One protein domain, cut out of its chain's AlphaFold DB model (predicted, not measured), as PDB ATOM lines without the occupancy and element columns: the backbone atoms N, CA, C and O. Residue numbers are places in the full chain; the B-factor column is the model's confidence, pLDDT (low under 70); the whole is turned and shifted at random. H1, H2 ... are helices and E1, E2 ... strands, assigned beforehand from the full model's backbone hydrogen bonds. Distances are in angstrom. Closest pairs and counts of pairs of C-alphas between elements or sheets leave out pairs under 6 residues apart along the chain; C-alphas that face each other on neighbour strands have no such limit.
ATOM      1  N   PHE A  40      -6.819  45.644  -4.162       93.00
ATOM      2  CA  PHE A  40      -6.593  45.151  -2.812       93.00
ATOM      3  C   PHE A  40      -5.262  45.644  -2.262       93.00
ATOM      4  O   PHE A  40      -4.410  46.141  -2.995       93.00
ATOM      5  N   GLN A  41      -5.094  45.501  -0.952       92.25
ATOM      6  CA  GLN A  41      -3.851  45.826  -0.264       92.25
ATOM      7  C   GLN A  41      -3.440  44.659   0.626       92.25
ATOM      8  O   GLN A  41      -4.257  44.118   1.378       92.25
ATOM      9  N   LEU A  42      -2.165  44.286   0.549       93.75
ATOM     10  CA  LEU A  42      -1.532  43.436   1.551       93.75
ATOM     11  C   LEU A  42      -0.983  44.316   2.677       93.75
ATOM     12  O   LEU A  42      -0.724  45.502   2.478       93.75
ATOM     13  N   LYS A  43      -0.845  43.742   3.868       93.12
ATOM     14  CA  LYS A  43      -0.306  44.426   5.046       93.12
ATOM     15  C   LYS A  43       0.942  43.688   5.487       93.12
ATOM     16  O   LYS A  43       0.973  42.469   5.404       93.12
ATOM     17  N   ASP A  44       1.936  44.404   5.984       95.50
ATOM     18  CA  ASP A  44       3.042  43.732   6.656       95.50
ATOM     19  C   ASP A  44       2.521  42.995   7.892       95.50
ATOM     20  O   ASP A  44       1.674  43.512   8.630       95.50
ATOM     21  N   LEU A  45       3.007  41.770   8.075       96.44
ATOM     22  CA  LEU A  45       2.665  40.913   9.196       96.44
ATOM     23  C   LEU A  45       3.846  40.840  10.151       96.44
ATOM     24  O   LEU A  45       4.994  40.722   9.732       96.44
ATOM     25  N   VAL A  46       3.556  40.854  11.438       97.12
ATOM     26  CA  VAL A  46       4.526  40.641  12.502       97.12
ATOM     27  C   VAL A  46       3.977  39.532  13.381       97.12
ATOM     28  O   VAL A  46       2.874  39.662  13.919       97.12
ATOM     29  N   LEU A  47       4.706  38.422  13.451       97.12
ATOM     30  CA  LEU A  47       4.267  37.174  14.068       97.12
ATOM     31  C   LEU A  47       5.214  36.766  15.186       97.12
ATOM     32  O   LEU A  47       6.426  36.941  15.077       97.12
ATOM     33  N   GLN A  48       4.663  36.147  16.223       96.88
ATOM     34  CA  GLN A  48       5.471  35.583  17.294       96.88
ATOM     35  C   GLN A  48       5.824  34.108  17.005       96.88
ATOM     36  O   GLN A  48       4.983  33.370  16.480       96.88
ATOM     37  N   PRO A  49       7.032  33.626  17.363       97.00
ATOM     38  CA  PRO A  49       7.339  32.196  17.338       97.00
ATOM     39  C   PRO A  49       6.330  31.373  18.147       97.00
ATOM     40  O   PRO A  49       5.972  31.753  19.267       97.00
ATOM     41  N   GLY A  50       5.881  30.250  17.580       94.62
ATOM     42  CA  GLY A  50       4.938  29.334  18.231       94.62
ATOM     43  C   GLY A  50       3.475  29.768  18.183       94.62
ATOM     44  O   GLY A  50       2.594  29.076  18.698       94.62
ATOM     45  N   GLU A  51       3.185  30.914  17.572       92.75
ATOM     46  CA  GLU A  51       1.819  31.378  17.404       92.75
ATOM     47  C   GLU A  51       1.061  30.544  16.355       92.75
ATOM     48  O   GLU A  51       1.632  29.949  15.438       92.75
ATOM     49  N   TYR A  52      -0.267  30.511  16.473       90.69
ATOM     50  CA  TYR A  52      -1.127  29.897  15.470       90.69
ATOM     51  C   TYR A  52      -0.923  30.525  14.088       90.69
ATOM     52  O   TYR A  52      -0.749  31.734  13.949       90.69
ATOM     53  N   SER A  53      -1.057  29.689  13.059       93.56
ATOM     54  CA  SER A  53      -0.981  30.092  11.658       93.56
ATOM     55  C   SER A  53      -1.916  31.270  11.331       93.56
ATOM     56  O   SER A  53      -3.094  31.252  11.711       93.56
ATOM     57  N   ARG A  54      -1.426  32.265  10.585       94.06
ATOM     58  CA  ARG A  54      -2.161  33.486  10.216       94.06
ATOM     59  C   ARG A  54      -2.453  33.553   8.717       94.06
ATOM     60  O   ARG A  54      -1.597  33.167   7.933       94.06
ATOM     61  N   PRO A  55      -3.632  34.036   8.295       95.00
ATOM     62  CA  PRO A  55      -3.945  34.153   6.875       95.00
ATOM     63  C   PRO A  55      -3.071  35.206   6.193       95.00
ATOM     64  O   PRO A  55      -2.868  36.291   6.734       95.00
ATOM     65  N   LEU A  56      -2.626  34.912   4.970       95.62
ATOM     66  CA  LEU A  56      -1.967  35.876   4.077       95.62
ATOM     67  C   LEU A  56      -2.976  36.720   3.271       95.62
ATOM     68  O   LEU A  56      -2.609  37.349   2.278       95.62
ATOM     69  N   ALA A  57      -4.250  36.719   3.676       94.06
ATOM     70  CA  ALA A  57      -5.331  37.422   2.996       94.06
ATOM     71  C   ALA A  57      -5.064  38.932   2.879       94.06
ATOM     72  O   ALA A  57      -4.457  39.533   3.774       94.06
ATOM     73  N   PRO A  58      -5.583  39.584   1.825       93.06
ATOM     74  CA  PRO A  58      -5.581  41.032   1.745       93.06
ATOM     75  C   PRO A  58      -6.299  41.673   2.932       93.06
ATOM     76  O   PRO A  58      -7.363  41.227   3.359       93.06
ATOM     77  N   GLY A  59      -5.735  42.771   3.436       89.56
ATOM     78  CA  GLY A  59      -6.323  43.533   4.538       89.56
ATOM     79  C   GLY A  59      -7.547  44.353   4.126       89.56
ATOM     80  O   GLY A  59      -8.307  44.785   4.991       89.56
ATOM     81  N   SER A  60      -7.721  44.581   2.824       90.19
ATOM     82  CA  SER A  60      -8.891  45.205   2.208       90.19
ATOM     83  C   SER A  60      -8.994  44.767   0.752       90.19
ATOM     84  O   SER A  60      -7.975  44.705   0.060       90.19
ATOM     85  N   VAL A  61     -10.216  44.523   0.286       91.38
ATOM     86  CA  VAL A  61     -10.543  44.229  -1.114       91.38
ATOM     87  C   VAL A  61     -11.668  45.168  -1.532       91.38
ATOM     88  O   VAL A  61     -12.663  45.301  -0.820       91.38
ATOM     89  N   TYR A  62     -11.508  45.829  -2.673       90.38
ATOM     90  CA  TYR A  62     -12.523  46.665  -3.297       90.38
ATOM     91  C   TYR A  62     -12.917  46.050  -4.642       90.38
ATOM     92  O   TYR A  62     -12.052  45.723  -5.455       90.38
ATOM     93  N   GLY A  63     -14.222  45.882  -4.865       89.44
ATOM     94  CA  GLY A  63     -14.782  45.129  -5.994       89.44
ATOM     95  C   GLY A  63     -15.290  43.738  -5.593       89.44
ATOM     96  O   GLY A  63     -15.313  43.382  -4.414       89.44
ATOM     97  N   ILE A  64     -15.732  42.954  -6.580       89.56
ATOM     98  CA  ILE A  64     -16.211  41.576  -6.385       89.56
ATOM     99  C   ILE A  64     -15.082  40.619  -6.773       89.56
ATOM    100  O   ILE A  64     -14.818  40.419  -7.956       89.56
ATOM    101  N   ALA A  65     -14.418  40.020  -5.781       90.38
ATOM    102  CA  ALA A  65     -13.350  39.047  -6.014       90.38
ATOM    103  C   ALA A  65     -13.919  37.659  -6.357       90.38
ATOM    104  O   ALA A  65     -13.917  36.747  -5.530       90.38
ATOM    105  N   ASP A  66     -14.427  37.523  -7.581       92.94
ATOM    106  CA  ASP A  66     -14.884  36.259  -8.162       92.94
ATOM    107  C   ASP A  66     -13.842  35.709  -9.153       92.94
ATOM    108  O   ASP A  66     -13.717  36.184 -10.284       92.94
ATOM    109  N   GLY A  67     -13.028  34.750  -8.711       94.31
ATOM    110  CA  GLY A  67     -11.845  34.297  -9.440       94.31
ATOM    111  C   GLY A  67     -10.872  33.494  -8.579       94.31
ATOM    112  O   GLY A  67     -11.282  32.769  -7.678       94.31
ATOM    113  N   THR A  68      -9.577  33.631  -8.847       95.81
ATOM    114  CA  THR A  68      -8.512  32.892  -8.164       95.81
ATOM    115  C   THR A  68      -7.443  33.864  -7.677       95.81
ATOM    116  O   THR A  68      -6.908  34.666  -8.442       95.81
ATOM    117  N   TRP A  69      -7.100  33.775  -6.395       96.62
ATOM    118  CA  TRP A  69      -5.923  34.431  -5.837       96.62
ATOM    119  C   TRP A  69      -4.688  33.574  -6.077       96.62
ATOM    120  O   TRP A  69      -4.703  32.379  -5.792       96.62
ATOM    121  N   VAL A  70      -3.605  34.185  -6.543       97.50
ATOM    122  CA  VAL A  70      -2.291  33.555  -6.677       97.50
ATOM    123  C   VAL A  70      -1.349  34.200  -5.673       97.50
ATOM    124  O   VAL A  70      -1.059  35.386  -5.778       97.50
ATOM    125  N   TYR A  71      -0.867  33.423  -4.709       98.00
ATOM    126  CA  TYR A  71       0.070  33.857  -3.680       98.00
ATOM    127  C   TYR A  71       1.463  33.299  -3.946       98.00
ATOM    128  O   TYR A  71       1.594  32.136  -4.318       98.00
ATOM    129  N   ALA A  72       2.502  34.086  -3.681       98.19
ATOM    130  CA  ALA A  72       3.878  33.603  -3.605       98.19
ATOM    131  C   ALA A  72       4.501  33.972  -2.264       98.19
ATOM    132  O   ALA A  72       4.202  35.032  -1.715       98.19
ATOM    133  N   VAL A  73       5.386  33.114  -1.762       98.12
ATOM    134  CA  VAL A  73       6.165  33.346  -0.540       98.12
ATOM    135  C   VAL A  73       7.648  33.090  -0.792       98.12
ATOM    136  O   VAL A  73       8.009  32.204  -1.563       98.12
ATOM    137  N   SER A  74       8.525  33.866  -0.159       98.00
ATOM    138  CA  SER A  74       9.971  33.800  -0.390       98.00
ATOM    139  C   SER A  74      10.767  34.365   0.787       98.00
ATOM    140  O   SER A  74      10.296  35.232   1.507       98.00
ATOM    141  N   ALA A  75      12.006  33.921   0.969       97.69
ATOM    142  CA  ALA A  75      12.981  34.519   1.878       97.69
ATOM    143  C   ALA A  75      13.599  35.807   1.306       97.69
ATOM    144  O   ALA A  75      14.238  36.565   2.028       97.69
ATOM    145  N   LYS A  76      13.432  36.056   0.001       97.44
ATOM    146  CA  LYS A  76      13.911  37.260  -0.690       97.44
ATOM    147  C   LYS A  76      12.733  38.122  -1.154       97.44
ATOM    148  O   LYS A  76      11.668  37.564  -1.427       97.44
ATOM    149  N   PRO A  77      12.921  39.445  -1.308       97.25
ATOM    150  CA  PRO A  77      11.912  40.306  -1.913       97.25
ATOM    151  C   PRO A  77      11.416  39.747  -3.252       97.25
ATOM    152  O   PRO A  77      12.208  39.253  -4.056       97.25
ATOM    153  N   LEU A  78      10.109  39.842  -3.500       96.62
ATOM    154  CA  LEU A  78       9.464  39.387  -4.739       96.62
ATOM    155  C   LEU A  78       9.680  40.395  -5.875       96.62
ATOM    156  O   LEU A  78       8.726  40.964  -6.400       96.62
ATOM    157  N   THR A  79      10.938  40.680  -6.199       96.38
ATOM    158  CA  THR A  79      11.339  41.652  -7.227       96.38
ATOM    159  C   THR A  79      12.008  41.007  -8.442       96.38
ATOM    160  O   THR A  79      12.196  41.673  -9.460       96.38
ATOM    161  N   ASP A  80      12.332  39.714  -8.362       93.31
ATOM    162  CA  ASP A  80      13.038  38.951  -9.390       93.31
ATOM    163  C   ASP A  80      12.273  37.661  -9.723       93.31
ATOM    164  O   ASP A  80      12.108  36.776  -8.883       93.31
ATOM    165  N   ALA A  81      11.834  37.540 -10.979       93.62
ATOM    166  CA  ALA A  81      11.085  36.387 -11.473       93.62
ATOM    167  C   ALA A  81      11.883  35.068 -11.444       93.62
ATOM    168  O   ALA A  81      11.278  33.990 -11.424       93.62
ATOM    169  N   ALA A  82      13.219  35.142 -11.457       94.06
ATOM    170  CA  ALA A  82      14.111  33.986 -11.420       94.06
ATOM    171  C   ALA A  82      14.503  33.572  -9.992       94.06
ATOM    172  O   ALA A  82      15.070  32.491  -9.803       94.06
ATOM    173  N   ALA A  83      14.207  34.398  -8.983       91.12
ATOM    174  CA  ALA A  83      14.581  34.104  -7.609       91.12
ATOM    175  C   ALA A  83      13.839  32.859  -7.080       91.12
ATOM    176  O   ALA A  83      12.636  32.695  -7.306       91.12
ATOM    177  N   PRO A  84      14.530  31.972  -6.340       93.25
ATOM    178  CA  PRO A  84      13.886  30.822  -5.727       93.25
ATOM    179  C   PRO A  84      12.915  31.279  -4.630       93.25
ATOM    180  O   PRO A  84      13.291  32.012  -3.717       93.25
ATOM    181  N   LEU A  85      11.678  30.789  -4.694       96.00
ATOM    182  CA  LEU A  85      10.605  31.055  -3.730       96.00
ATOM    183  C   LEU A  85      10.680  30.092  -2.534       96.00
ATOM    184  O   LEU A  85       9.801  29.263  -2.302       96.00
ATOM    185  N   GLN A  86      11.799  30.138  -1.817       95.56
ATOM    186  CA  GLN A  86      12.033  29.310  -0.630       95.56
ATOM    187  C   GLN A  86      11.750  30.127   0.623       95.56
ATOM    188  O   GLN A  86      12.229  31.250   0.723       95.56
ATOM    189  N   LEU A  87      11.006  29.577   1.581       97.56
ATOM    190  CA  LEU A  87      10.798  30.214   2.883       97.56
ATOM    191  C   LEU A  87      12.059  30.121   3.760       97.56
ATOM    192  O   LEU A  87      12.818  29.156   3.632       97.56
ATOM    193  N   PRO A  88      12.269  31.075   4.685       97.88
ATOM    194  CA  PRO A  88      13.256  30.925   5.747       97.88
ATOM    195  C   PRO A  88      13.001  29.663   6.583       97.88
ATOM    196  O   PRO A  88      11.858  29.232   6.757       97.88
ATOM    197  N   ALA A  89      14.067  29.080   7.133       97.62
ATOM    198  CA  ALA A  89      13.960  27.890   7.972       97.62
ATOM    199  C   ALA A  89      13.027  28.131   9.174       97.62
ATOM    200  O   ALA A  89      13.129  29.144   9.860       97.62
ATOM    201  N   GLY A  90      12.121  27.181   9.422       96.88
ATOM    202  CA  GLY A  90      11.142  27.241  10.511       96.88
ATOM    203  C   GLY A  90       9.886  28.072  10.216       96.88
ATOM    204  O   GLY A  90       8.956  28.037  11.017       96.88
ATOM    205  N   ILE A  91       9.805  28.749   9.067       98.06
ATOM    206  CA  ILE A  91       8.556  29.335   8.563       98.06
ATOM    207  C   ILE A  91       7.912  28.349   7.587       98.06
ATOM    208  O   ILE A  91       8.577  27.788   6.715       98.06
ATOM    209  N   SER A  92       6.608  28.127   7.727       97.44
ATOM    210  CA  SER A  92       5.850  27.186   6.899       97.44
ATOM    211  C   SER A  92       4.527  27.787   6.437       97.44
ATOM    212  O   SER A  92       4.031  28.748   7.023       97.44
ATOM    213  N   VAL A  93       3.967  27.226   5.367       97.12
ATOM    214  CA  VAL A  93       2.636  27.579   4.873       97.12
ATOM    215  C   VAL A  93       1.710  26.391   5.069       97.12
ATOM    216  O   VAL A  93       2.024  25.279   4.649       97.12
ATOM    217  N   ASP A  94       0.571  26.651   5.695       94.75
ATOM    218  CA  ASP A  94      -0.520  25.708   5.860       94.75
ATOM    219  C   ASP A  94      -1.652  26.055   4.884       94.75
ATOM    220  O   ASP A  94      -2.115  27.194   4.796       94.75
ATOM    221  N   LEU A  95      -2.081  25.052   4.124       94.25
ATOM    222  CA  LEU A  95      -3.185  25.154   3.168       94.25
ATOM    223  C   LEU A  95      -4.509  24.676   3.763       94.25
ATOM    224  O   LEU A  95      -5.536  24.754   3.090       94.25
ATOM    225  N   SER A  96      -4.497  24.184   5.005       84.25
ATOM    226  CA  SER A  96      -5.705  23.860   5.742       84.25
ATOM    227  C   SER A  96      -6.434  25.161   6.061       84.25
ATOM    228  O   SER A  96      -6.066  25.957   6.926       84.25
ATOM    229  N   THR A  97      -7.464  25.453   5.282       68.00
ATOM    230  CA  THR A  97      -8.290  26.615   5.549       68.00
ATOM    231  C   THR A  97      -9.239  26.247   6.679       68.00
ATOM    232  O   THR A  97     -10.022  25.302   6.600       68.00
ATOM    233  N   ARG A  98      -9.181  26.997   7.785       66.00
ATOM    234  CA  ARG A  98     -10.201  26.875   8.842       66.00
ATOM    235  C   ARG A  98     -11.573  27.360   8.375       66.00
ATOM    236  O   ARG A  98     -12.576  27.075   9.018       66.00
ATOM    237  N   PHE A  99     -11.605  28.118   7.283       66.38
ATOM    238  CA  PHE A  99     -12.824  28.561   6.636       66.38
ATOM    239  C   PHE A  99     -13.195  27.534   5.571       66.38
ATOM    240  O   PHE A  99     -12.510  27.434   4.553       66.38
ATOM    241  N   GLU A 100     -14.289  26.805   5.812       65.75
ATOM    242  CA  GLU A 100     -14.796  25.667   5.018       65.75
ATOM    243  C   GLU A 100     -14.937  25.942   3.504       65.75
ATOM    244  O   GLU A 100     -15.081  25.013   2.716       65.75
ATOM    245  N   ASN A 101     -14.840  27.206   3.080       65.75
ATOM    246  CA  ASN A 101     -15.123  27.667   1.722       65.75
ATOM    247  C   ASN A 101     -13.895  28.185   0.956       65.75
ATOM    248  O   ASN A 101     -14.067  28.863  -0.054       65.75
ATOM    249  N   SER A 102     -12.667  27.966   1.432       68.44
ATOM    250  CA  SER A 102     -11.461  28.341   0.669       68.44
ATOM    251  C   SER A 102     -10.626  27.111   0.345       68.44
ATOM    252  O   SER A 102     -10.091  26.473   1.240       68.44
ATOM    253  N   THR A 103     -10.495  26.763  -0.931       87.19
ATOM    254  CA  THR A 103      -9.642  25.658  -1.384       87.19
ATOM    255  C   THR A 103      -8.340  26.227  -1.916       87.19
ATOM    256  O   THR A 103      -8.263  26.677  -3.058       87.19
ATOM    257  N   CYS A 104      -7.317  26.247  -1.065       95.62
ATOM    258  CA  CYS A 104      -5.969  26.613  -1.476       95.62
ATOM    259  C   CYS A 104      -5.185  25.368  -1.909       95.62
ATOM    260  O   CYS A 104      -5.251  24.325  -1.261       95.62
ATOM    261  N   ALA A 105      -4.417  25.481  -2.989       96.62
ATOM    262  CA  ALA A 105      -3.597  24.408  -3.537       96.62
ATOM    263  C   ALA A 105      -2.204  24.919  -3.919       96.62
ATOM    264  O   ALA A 105      -2.035  26.076  -4.298       96.62
ATOM    265  N   THR A 106      -1.197  24.051  -3.844       97.06
ATOM    266  CA  THR A 106       0.135  24.336  -4.393       97.06
ATOM    267  C   THR A 106       0.094  24.350  -5.917       97.06
ATOM    268  O   THR A 106      -0.458  23.428  -6.524       97.06
ATOM    269  N   VAL A 107       0.757  25.318  -6.550       96.81
ATOM    270  CA  VAL A 107       0.924  25.317  -8.008       96.81
ATOM    271  C   VAL A 107       1.965  24.272  -8.404       96.81
ATOM    272  O   VAL A 107       3.118  24.304  -7.969       96.81
ATOM    273  N   THR A 108       1.564  23.329  -9.255       95.31
ATOM    274  CA  THR A 108       2.450  22.246  -9.702       95.31
ATOM    275  C   THR A 108       3.672  22.817 -10.427       95.31
ATOM    276  O   THR A 108       3.553  23.692 -11.280       95.31
ATOM    277  N   GLY A 109       4.863  22.323 -10.081       93.25
ATOM    278  CA  GLY A 109       6.122  22.739 -10.708       93.25
ATOM    279  C   GLY A 109       6.687  24.079 -10.223       93.25
ATOM    280  O   GLY A 109       7.791  24.429 -10.631       93.25
ATOM    281  N   THR A 110       5.999  24.806  -9.332       94.25
ATOM    282  CA  THR A 110       6.498  26.074  -8.775       94.25
ATOM    283  C   THR A 110       6.397  26.072  -7.251       94.25
ATOM    284  O   THR A 110       5.368  26.425  -6.680       94.25
ATOM    285  N   ALA A 111       7.481  25.672  -6.581       95.50
ATOM    286  CA  ALA A 111       7.563  25.729  -5.121       95.50
ATOM    287  C   ALA A 111       7.297  27.157  -4.610       95.50
ATOM    288  O   ALA A 111       7.692  28.124  -5.259       95.50
ATOM    289  N   GLY A 112       6.621  27.276  -3.464       96.12
ATOM    290  CA  GLY A 112       6.325  28.565  -2.832       96.12
ATOM    291  C   GLY A 112       5.211  29.382  -3.495       96.12
ATOM    292  O   GLY A 112       5.012  30.524  -3.090       96.12
ATOM    293  N   VAL A 113       4.483  28.827  -4.476       98.00
ATOM    294  CA  VAL A 113       3.304  29.466  -5.088       98.00
ATOM    295  C   VAL A 113       2.042  28.663  -4.804       98.00
ATOM    296  O   VAL A 113       2.019  27.436  -4.942       98.00
ATOM    297  N   TYR A 114       0.977  29.370  -4.443       97.88
ATOM    298  CA  TYR A 114      -0.304  28.801  -4.051       97.88
ATOM    299  C   TYR A 114      -1.447  29.501  -4.780       97.88
ATOM    300  O   TYR A 114      -1.413  30.712  -4.976       97.88
ATOM    301  N   THR A 115      -2.474  28.752  -5.152       97.44
ATOM    302  CA  THR A 115      -3.716  29.277  -5.729       97.44
ATOM    303  C   THR A 115      -4.856  29.049  -4.760       97.44
ATOM    304  O   THR A 115      -4.973  27.945  -4.237       97.44
ATOM    305  N   CYS A 116      -5.704  30.048  -4.544       96.44
ATOM    306  CA  CYS A 116      -6.900  29.934  -3.718       96.44
ATOM    307  C   CYS A 116      -8.113  30.437  -4.494       96.44
ATOM    308  O   CYS A 116      -8.147  31.598  -4.908       96.44
ATOM    309  N   ASP A 117      -9.115  29.582  -4.662       94.62
ATOM    310  CA  ASP A 117     -10.359  29.983  -5.312       94.62
ATOM    311  C   ASP A 117     -11.159  30.928  -4.408       94.62
ATOM    312  O   ASP A 117     -11.307  30.702  -3.206       94.62
ATOM    313  N   SER A 118     -11.658  32.005  -5.006       92.19
ATOM    314  CA  SER A 118     -12.437  33.056  -4.362       92.19
ATOM    315  C   SER A 118     -13.758  33.198  -5.092       92.19
ATOM    316  O   SER A 118     -13.806  33.482  -6.287       92.19
ATOM    317  N   ALA A 119     -14.847  32.997  -4.366       89.62
ATOM    318  CA  ALA A 119     -16.193  33.178  -4.879       89.62
ATOM    319  C   ALA A 119     -17.027  33.857  -3.792       89.62
ATOM    320  O   ALA A 119     -16.875  33.514  -2.614       89.62
ATOM    321  N   PRO A 120     -17.926  34.793  -4.140       86.31
ATOM    322  CA  PRO A 120     -18.861  35.350  -3.176       86.31
ATOM    323  C   PRO A 120     -19.610  34.236  -2.418       86.31
ATOM    324  O   PRO A 120     -20.055  33.271  -3.039       86.31
ATOM    325  N   PRO A 121     -19.763  34.344  -1.085       82.06
ATOM    326  CA  PRO A 121     -19.417  35.499  -0.250       82.06
ATOM    327  C   PRO A 121     -17.959  35.525   0.261       82.06
ATOM    328  O   PRO A 121     -17.569  36.486   0.920       82.06
ATOM    329  N   ASN A 122     -17.146  34.500  -0.012       81.31
ATOM    330  CA  ASN A 122     -15.783  34.371   0.505       81.31
ATOM    331  C   ASN A 122     -14.742  35.045  -0.408       81.31
ATOM    332  O   ASN A 122     -14.082  34.389  -1.210       81.31
ATOM    333  N   ILE A 123     -14.580  36.361  -0.261       84.56
ATOM    334  CA  ILE A 123     -13.642  37.163  -1.069       84.56
ATOM    335  C   ILE A 123     -12.195  37.197  -0.529       84.56
ATOM    336  O   ILE A 123     -11.341  37.854  -1.119       84.56
ATOM    337  N   PHE A 124     -11.908  36.508   0.586       88.25
ATOM    338  CA  PHE A 124     -10.630  36.583   1.321       88.25
ATOM    339  C   PHE A 124      -9.883  35.238   1.402       88.25
ATOM    340  O   PHE A 124      -9.119  34.994   2.339       88.25
ATOM    341  N   ALA A 125     -10.103  34.342   0.435       91.81
ATOM    342  CA  ALA A 125      -9.416  33.054   0.385       91.81
ATOM    343  C   ALA A 125      -7.886  33.243   0.323       91.81
ATOM    344  O   ALA A 125      -7.365  33.947  -0.546       91.81
ATOM    345  N   SER A 126      -7.160  32.623   1.257       94.88
ATOM    346  CA  SER A 126      -5.704  32.755   1.370       94.88
ATOM    347  C   SER A 126      -5.072  31.546   2.061       94.88
ATOM    348  O   SER A 126      -5.739  30.894   2.873       94.88
ATOM    349  N   PRO A 127      -3.794  31.244   1.770       95.94
ATOM    350  CA  PRO A 127      -3.032  30.297   2.566       95.94
ATOM    351  C   PRO A 127      -2.728  30.893   3.949       95.94
ATOM    352  O   PRO A 127      -2.738  32.115   4.137       95.94
ATOM    353  N   LEU A 128      -2.422  30.032   4.915       95.62
ATOM    354  CA  LEU A 128      -1.991  30.441   6.246       95.62
ATOM    355  C   LEU A 128      -0.464  30.338   6.356       95.62
ATOM    356  O   LEU A 128       0.129  29.398   5.840       95.62
ATOM    357  N   ILE A 129       0.185  31.266   7.049       96.69
ATOM    358  CA  ILE A 129       1.614  31.219   7.371       96.69
ATOM    359  C   ILE A 129       1.803  30.919   8.859       96.69
ATOM    360  O   ILE A 129       1.109  31.488   9.698       96.69
ATOM    361  N   ALA A 130       2.722  30.020   9.193       96.38
ATOM    362  CA  ALA A 130       3.043  29.628  10.561       96.38
ATOM    363  C   ALA A 130       4.543  29.779  10.833       96.38
ATOM    364  O   ALA A 130       5.375  29.535   9.954       96.38
ATOM    365  N   VAL A 131       4.877  30.149  12.070       97.31
ATOM    366  CA  VAL A 131       6.249  30.377  12.533       97.31
ATOM    367  C   VAL A 131       6.555  29.385  13.650       97.31
ATOM    368  O   VAL A 131       5.894  29.388  14.686       97.31
ATOM    369  N   GLY A 132       7.542  28.517  13.437       97.38
ATOM    370  CA  GLY A 132       7.970  27.544  14.441       97.38
ATOM    371  C   GLY A 132       8.570  28.201  15.687       97.38
ATOM    372  O   GLY A 132       9.097  29.311  15.627       97.38
ATOM    373  N   ASP A 133       8.542  27.489  16.814       97.00
ATOM    374  CA  ASP A 133       8.991  27.993  18.125       97.00
ATOM    375  C   ASP A 133      10.460  28.444  18.151       97.00
ATOM    376  O   ASP A 133      10.844  29.307  18.936       97.00
ATOM    377  N   SER A 134      11.301  27.839  17.307       96.31
ATOM    378  CA  SER A 134      12.747  28.072  17.277       96.31
ATOM    379  C   SER A 134      13.189  29.096  16.230       96.31
ATOM    380  O   SER A 134      14.387  29.202  15.965       96.31
ATOM    381  N   VAL A 135      12.255  29.787  15.566       97.94
ATOM    382  CA  VAL A 135      12.613  30.785  14.551       97.94
ATOM    383  C   VAL A 135      13.254  31.997  15.239       97.94
ATOM    384  O   VAL A 135      12.674  32.522  16.190       97.94
ATOM    385  N   PRO A 136      14.443  32.449  14.794       97.75
ATOM    386  CA  PRO A 136      15.112  33.595  15.396       97.75
ATOM    387  C   PRO A 136      14.312  34.898  15.282       97.75
ATOM    388  O   PRO A 136      13.620  35.137  14.288       97.75
ATOM    389  N   ASP A 137      14.495  35.761  16.279       97.88
ATOM    390  CA  ASP A 137      14.046  37.157  16.283       97.88
ATOM    391  C   ASP A 137      14.526  37.906  15.029       97.88
ATOM    392  O   ASP A 137      15.660  37.712  14.582       97.88
ATOM    393  N   GLY A 138      13.668  38.742  14.447       96.88
ATOM    394  CA  GLY A 138      13.956  39.509  13.236       96.88
ATOM    395  C   GLY A 138      14.001  38.691  11.938       96.88
ATOM    396  O   GLY A 138      14.403  39.225  10.903       96.88
ATOM    397  N   THR A 139      13.606  37.409  11.939       98.31
ATOM    398  CA  THR A 139      13.517  36.627  10.691       98.31
ATOM    399  C   THR A 139      12.453  37.229   9.771       98.31
ATOM    400  O   THR A 139      11.319  37.437  10.195       98.31
ATOM    401  N   VAL A 140      12.794  37.474   8.501       98.25
ATOM    402  CA  VAL A 140      11.878  38.066   7.509       98.25
ATOM    403  C   VAL A 140      11.565  37.074   6.391       98.25
ATOM    404  O   VAL A 140      12.468  36.497   5.785       98.25
ATOM    405  N   ALA A 141      10.282  36.926   6.078       98.19
ATOM    406  CA  ALA A 141       9.784  36.355   4.833       98.19
ATOM    407  C   ALA A 141       9.025  37.426   4.037       98.19
ATOM    408  O   ALA A 141       8.511  38.391   4.587       98.19
ATOM    409  N   TYR A 142       8.933  37.255   2.728       98.12
ATOM    410  CA  TYR A 142       8.194  38.114   1.816       98.12
ATOM    411  C   TYR A 142       7.050  37.324   1.219       98.12
ATOM    412  O   TYR A 142       7.189  36.132   0.934       98.12
ATOM    413  N   TYR A 143       5.929  37.994   1.001       98.12
ATOM    414  CA  TYR A 143       4.800  37.398   0.322       98.12
ATOM    415  C   TYR A 143       4.137  38.390  -0.622       98.12
ATOM    416  O   TYR A 143       4.277  39.605  -0.497       98.12
ATOM    417  N   GLY A 144       3.441  37.859  -1.611       96.88
ATOM    418  CA  GLY A 144       2.747  38.648  -2.611       96.88
ATOM    419  C   GLY A 144       1.512  37.924  -3.085       96.88
ATOM    420  O   GLY A 144       1.404  36.708  -2.935       96.88
ATOM    421  N   ALA A 145       0.582  38.690  -3.633       96.88
ATOM    422  CA  ALA A 145      -0.670  38.189  -4.163       96.88
ATOM    423  C   ALA A 145      -0.971  38.866  -5.497       96.88
ATOM    424  O   ALA A 145      -0.695  40.054  -5.667       96.88
ATOM    425  N   VAL A 146      -1.556  38.104  -6.417       96.19
ATOM    426  CA  VAL A 146      -2.153  38.568  -7.672       96.19
ATOM    427  C   VAL A 146      -3.572  38.015  -7.740       96.19
ATOM    428  O   VAL A 146      -3.783  36.841  -7.438       96.19
ATOM    429  N   PHE A 147      -4.544  38.837  -8.126       95.50
ATOM    430  CA  PHE A 147      -5.914  38.373  -8.341       95.50
ATOM    431  C   PHE A 147      -6.193  38.150  -9.827       95.50
ATOM    432  O   PHE A 147      -5.973  39.041 -10.648       95.50
ATOM    433  N   VAL A 148      -6.729  36.975 -10.159       95.12
ATOM    434  CA  VAL A 148      -7.148  36.603 -11.511       95.12
ATOM    435  C   VAL A 148      -8.666  36.462 -11.525       95.12
ATOM    436  O   VAL A 148      -9.182  35.555 -10.872       95.12
ATOM    437  N   PRO A 149      -9.409  37.313 -12.255       93.88
ATOM    438  CA  PRO A 149     -10.847  37.137 -12.425       93.88
ATOM    439  C   PRO A 149     -11.182  35.762 -13.007       93.88
ATOM    440  O   PRO A 149     -10.378  35.161 -13.726       93.88
ATOM    441  N   ARG A 150     -12.387  35.259 -12.732       94.06
ATOM    442  CA  ARG A 150     -12.850  33.975 -13.273       94.06
ATOM    443  C   ARG A 150     -12.686  33.915 -14.799       94.06
ATOM    444  O   ARG A 150     -13.133  34.803 -15.517       94.06
ATOM    445  N   GLY A 151     -12.061  32.839 -15.282       94.00
ATOM    446  CA  GLY A 151     -11.744  32.639 -16.702       94.00
ATOM    447  C   GLY A 151     -10.417  33.259 -17.164       94.00
ATOM    448  O   GLY A 151     -10.019  33.027 -18.303       94.00
ATOM    449  N   GLY A 152      -9.718  34.009 -16.305       94.50
ATOM    450  CA  GLY A 152      -8.382  34.533 -16.590       94.50
ATOM    451  C   GLY A 152      -7.277  33.468 -16.551       94.50
ATOM    452  O   GLY A 152      -7.464  32.355 -16.056       94.50
ATOM    453  N   ASN A 153      -6.096  33.817 -17.071       96.31
ATOM    454  CA  ASN A 153      -4.950  32.911 -17.148       96.31
ATOM    455  C   ASN A 153      -4.147  32.889 -15.836       96.31
ATOM    456  O   ASN A 153      -3.362  33.791 -15.546       96.31
ATOM    457  N   VAL A 154      -4.302  31.815 -15.058       96.25
ATOM    458  CA  VAL A 154      -3.578  31.622 -13.790       96.25
ATOM    459  C   VAL A 154      -2.060  31.513 -13.997       96.25
ATOM    460  O   VAL A 154      -1.303  31.948 -13.134       96.25
ATOM    461  N   ALA A 155      -1.586  30.985 -15.130       96.25
ATOM    462  CA  ALA A 155      -0.150  30.838 -15.381       96.25
ATOM    463  C   ALA A 155       0.563  32.197 -15.514       96.25
ATOM    464  O   ALA A 155       1.667  32.361 -14.991       96.25
ATOM    465  N   ASP A 156      -0.091  33.182 -16.136       95.06
ATOM    466  CA  ASP A 156       0.446  34.542 -16.252       95.06
ATOM    467  C   ASP A 156       0.559  35.192 -14.868       95.06
ATOM    468  O   ASP A 156       1.587  35.783 -14.534       95.06
ATOM    469  N   ALA A 157      -0.438  34.985 -14.004       95.69
ATOM    470  CA  ALA A 157      -0.400  35.462 -12.625       95.69
ATOM    471  C   ALA A 157       0.670  34.766 -11.769       95.69
ATOM    472  O   ALA A 157       1.274  35.404 -10.908       95.69
ATOM    473  N   VAL A 158       0.965  33.485 -12.020       96.44
ATOM    474  CA  VAL A 158       2.088  32.768 -11.384       96.44
ATOM    475  C   VAL A 158       3.439  33.365 -11.788       96.44
ATOM    476  O   VAL A 158       4.361  33.395 -10.972       96.44
ATOM    477  N   ALA A 159       3.584  33.851 -13.022       95.12
ATOM    478  CA  ALA A 159       4.780  34.584 -13.432       95.12
ATOM    479  C   ALA A 159       4.821  35.980 -12.788       95.12
ATOM    480  O   ALA A 159       5.854  36.393 -12.259       95.12
ATOM    481  N   GLU A 160       3.686  36.680 -12.777       94.94
ATOM    482  CA  GLU A 160       3.572  38.045 -12.272       94.94
ATOM    483  C   GLU A 160       3.818  38.148 -10.761       94.94
ATOM    484  O   GLU A 160       4.553  39.037 -10.321       94.94
ATOM    485  N   VAL A 161       3.275  37.220  -9.965       96.12
ATOM    486  CA  VAL A 161       3.359  37.263  -8.495       96.12
ATOM    487  C   VAL A 161       4.805  37.239  -7.984       96.12
ATOM    488  O   VAL A 161       5.109  37.828  -6.947       96.12
ATOM    489  N   LYS A 162       5.736  36.651  -8.747       96.62
ATOM    490  CA  LYS A 162       7.174  36.618  -8.418       96.62
ATOM    491  C   LYS A 162       7.839  37.992  -8.450       96.62
ATOM    492  O   LYS A 162       8.902  38.173  -7.868       96.62
ATOM    493  N   THR A 163       7.205  38.947  -9.125       95.56
ATOM    494  CA  THR A 163       7.656  40.338  -9.271       95.56
ATOM    495  C   THR A 163       6.705  41.328  -8.600       95.56
ATOM    496  O   THR A 163       6.792  42.535  -8.832       95.56
ATOM    497  N   ALA A 164       5.777  40.846  -7.761       94.12
ATOM    498  CA  ALA A 164       4.777  41.690  -7.112       94.12
ATOM    499  C   ALA A 164       5.408  42.833  -6.294       94.12
ATOM    500  O   ALA A 164       4.875  43.941  -6.287       94.12
ATOM    501  N   GLY A 165       6.576  42.598  -5.689       92.25
ATOM    502  CA  GLY A 165       7.342  43.584  -4.923       92.25
ATOM    503  C   GLY A 165       8.023  44.669  -5.758       92.25
ATOM    504  O   GLY A 165       8.449  45.672  -5.196       92.25
ATOM    505  N   SER A 166       8.100  44.516  -7.083       89.88
ATOM    506  CA  SER A 166       8.580  45.575  -7.985       89.88
ATOM    507  C   SER A 166       7.500  46.619  -8.299       89.88
ATOM    508  O   SER A 166       7.775  47.612  -8.970       89.88
ATOM    509  N   SER A 167       6.263  46.402  -7.844       80.31
ATOM    510  CA  SER A 167       5.148  47.319  -8.092       80.31
ATOM    511  C   SER A 167       5.147  48.452  -7.064       80.31
ATOM    512  O   SER A 167       5.322  48.188  -5.874       80.31
ATOM    513  N   PRO A 168       4.920  49.712  -7.475       69.81
ATOM    514  CA  PRO A 168       4.828  50.819  -6.532       69.81
ATOM    515  C   PRO A 168       3.655  50.608  -5.562       69.81
ATOM    516  O   PRO A 168       2.543  50.292  -5.985       69.81
ATOM    517  N   ALA A 169       3.895  50.848  -4.270       59.75
ATOM    518  CA  ALA A 169       2.988  50.558  -3.149       59.75
ATOM    519  C   ALA A 169       1.628  51.304  -3.156       59.75
ATOM    520  O   ALA A 169       0.834  51.134  -2.238       59.75
ATOM    521  N   GLY A 170       1.343  52.128  -4.173       55.38
ATOM    522  CA  GLY A 170       0.117  52.929  -4.292       55.38
ATOM    523  C   GLY A 170      -0.587  52.836  -5.649       55.38
ATOM    524  O   GLY A 170      -1.471  53.644  -5.927       55.38
ATOM    525  N   GLY A 171      -0.193  51.901  -6.519       52.72
ATOM    526  CA  GLY A 171      -0.911  51.668  -7.773       52.72
ATOM    527  C   GLY A 171      -2.251  50.950  -7.536       52.72
ATOM    528  O   GLY A 171      -2.344  50.155  -6.601       52.72
ATOM    529  N   PRO A 172      -3.279  51.157  -8.383       55.59
ATOM    530  CA  PRO A 172      -4.520  50.370  -8.391       55.59
ATOM    531  C   PRO A 172      -4.260  48.962  -8.954       55.59
ATOM    532  O   PRO A 172      -4.851  48.538  -9.944       55.59
ATOM    533  N   ALA A 173      -3.278  48.272  -8.386       66.25
ATOM    534  CA  ALA A 173      -2.700  47.090  -8.976       66.25
ATOM    535  C   ALA A 173      -3.470  45.854  -8.514       66.25
ATOM    536  O   ALA A 173      -3.661  45.618  -7.324       66.25
ATOM    537  N   SER A 174      -3.820  45.007  -9.475       83.25
ATOM    538  CA  SER A 174      -4.229  43.611  -9.291       83.25
ATOM    539  C   SER A 174      -3.144  42.738  -8.633       83.25
ATOM    540  O   SER A 174      -3.304  41.520  -8.561       83.25
ATOM    541  N   LYS A 175      -2.045  43.347  -8.163       91.75
ATOM    542  CA  LYS A 175      -0.910  42.729  -7.491       91.75
ATOM    543  C   LYS A 175      -0.419  43.588  -6.331       91.75
ATOM    544  O   LYS A 175      -0.349  44.809  -6.444       91.75
ATOM    545  N   ALA A 176      -0.013  42.943  -5.249       93.56
ATOM    546  CA  ALA A 176       0.635  43.596  -4.119       93.56
ATOM    547  C   ALA A 176       1.629  42.641  -3.452       93.56
ATOM    548  O   ALA A 176       1.516  41.420  -3.584       93.56
ATOM    549  N   ALA A 177       2.595  43.201  -2.727       95.31
ATOM    550  CA  ALA A 177       3.539  42.460  -1.902       95.31
ATOM    551  C   ALA A 177       3.636  43.088  -0.510       95.31
ATOM    552  O   ALA A 177       3.390  44.281  -0.343       95.31
ATOM    553  N   ALA A 178       3.992  42.268   0.466       95.94
ATOM    554  CA  ALA A 178       4.223  42.640   1.850       95.94
ATOM    555  C   ALA A 178       5.271  41.692   2.458       95.94
ATOM    556  O   ALA A 178       5.750  40.756   1.805       95.94
ATOM    557  N   LYS A 179       5.662  41.936   3.703       97.38
ATOM    558  CA  LYS A 179       6.585  41.063   4.442       97.38
ATOM    559  C   LYS A 179       5.945  40.490   5.698       97.38
ATOM    560  O   LYS A 179       4.966  41.014   6.212       97.38
ATOM    561  N   VAL A 180       6.531  39.405   6.177       97.94
ATOM    562  CA  VAL A 180       6.265  38.778   7.464       97.94
ATOM    563  C   VAL A 180       7.549  38.851   8.275       97.94
ATOM    564  O   VAL A 180       8.553  38.269   7.870       97.94
ATOM    565  N   THR A 181       7.523  39.559   9.395       97.88
ATOM    566  CA  THR A 181       8.633  39.643  10.348       97.88
ATOM    567  C   THR A 181       8.318  38.789  11.569       97.88
ATOM    568  O   THR A 181       7.179  38.754  12.032       97.88
ATOM    569  N   VAL A 182       9.317  38.086  12.088       97.75
ATOM    570  CA  VAL A 182       9.198  37.301  13.315       97.75
ATOM    571  C   VAL A 182       9.756  38.095  14.483       97.75
ATOM    572  O   VAL A 182      10.932  38.438  14.457       97.75
ATOM    573  N   GLU A 183       8.948  38.325  15.515       97.62
ATOM    574  CA  GLU A 183       9.377  39.007  16.740       97.62
ATOM    575  C   GLU A 183       9.137  38.116  17.956       97.62
ATOM    576  O   GLU A 183       8.040  37.618  18.205       97.62
ATOM    577  N   THR A 184      10.186  37.884  18.733       97.12
ATOM    578  CA  THR A 184      10.133  37.057  19.938       97.12
ATOM    579  C   THR A 184       9.369  37.766  21.060       97.12
ATOM    580  O   THR A 184       9.384  38.994  21.151       97.12
TER     581      THR A 184
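AT A GLANCE: This is residues 40 to 184 of the 777 residues of an uncharacterized protein of Kitasatospora cheerisanensis KCTC 2395 (UniProt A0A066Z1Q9). With little regular structure, a curled sheet, E1 E9 E8 E3 E6 E5, partly faces the small sheet E4 E7 as a sandwich, with H1 over its other face. Of 145 printed residues 57 are in named elements, mostly strand: E1 to E8, H1, E9. The curled sheet is mixed, the small one antiparallel. The whole is compact, radius of gyration of the C-alphas 14.1 A, with spans of 42 by 34 by 31 A.

IN THESE COORDINATES: E1 is residues 45-47, C-alpha 45 at (2.665, 40.913, 9.196), E2 60-62, E3 67-74, E4 91-94, E5 104-106, E6 113-118, E7 128-131, E8 140-149, 30.2 A long, H1 154-161, and E9 175-182, C-alpha 182 at (9.198, 37.301, 13.315).

HOW THE PARTS SIT: E8 and E3 are antiparallel, with N 70 and O 146 2.8 A apart. H1, with every O i to N i+4 pair within hydrogen-bond range, is on their sheet at a height of 8.0 A.

THE WHOLE: The printed part has no cut, E3 to E4 is a long link, and residues 97-102 and 168-173 have pLDDT under 70.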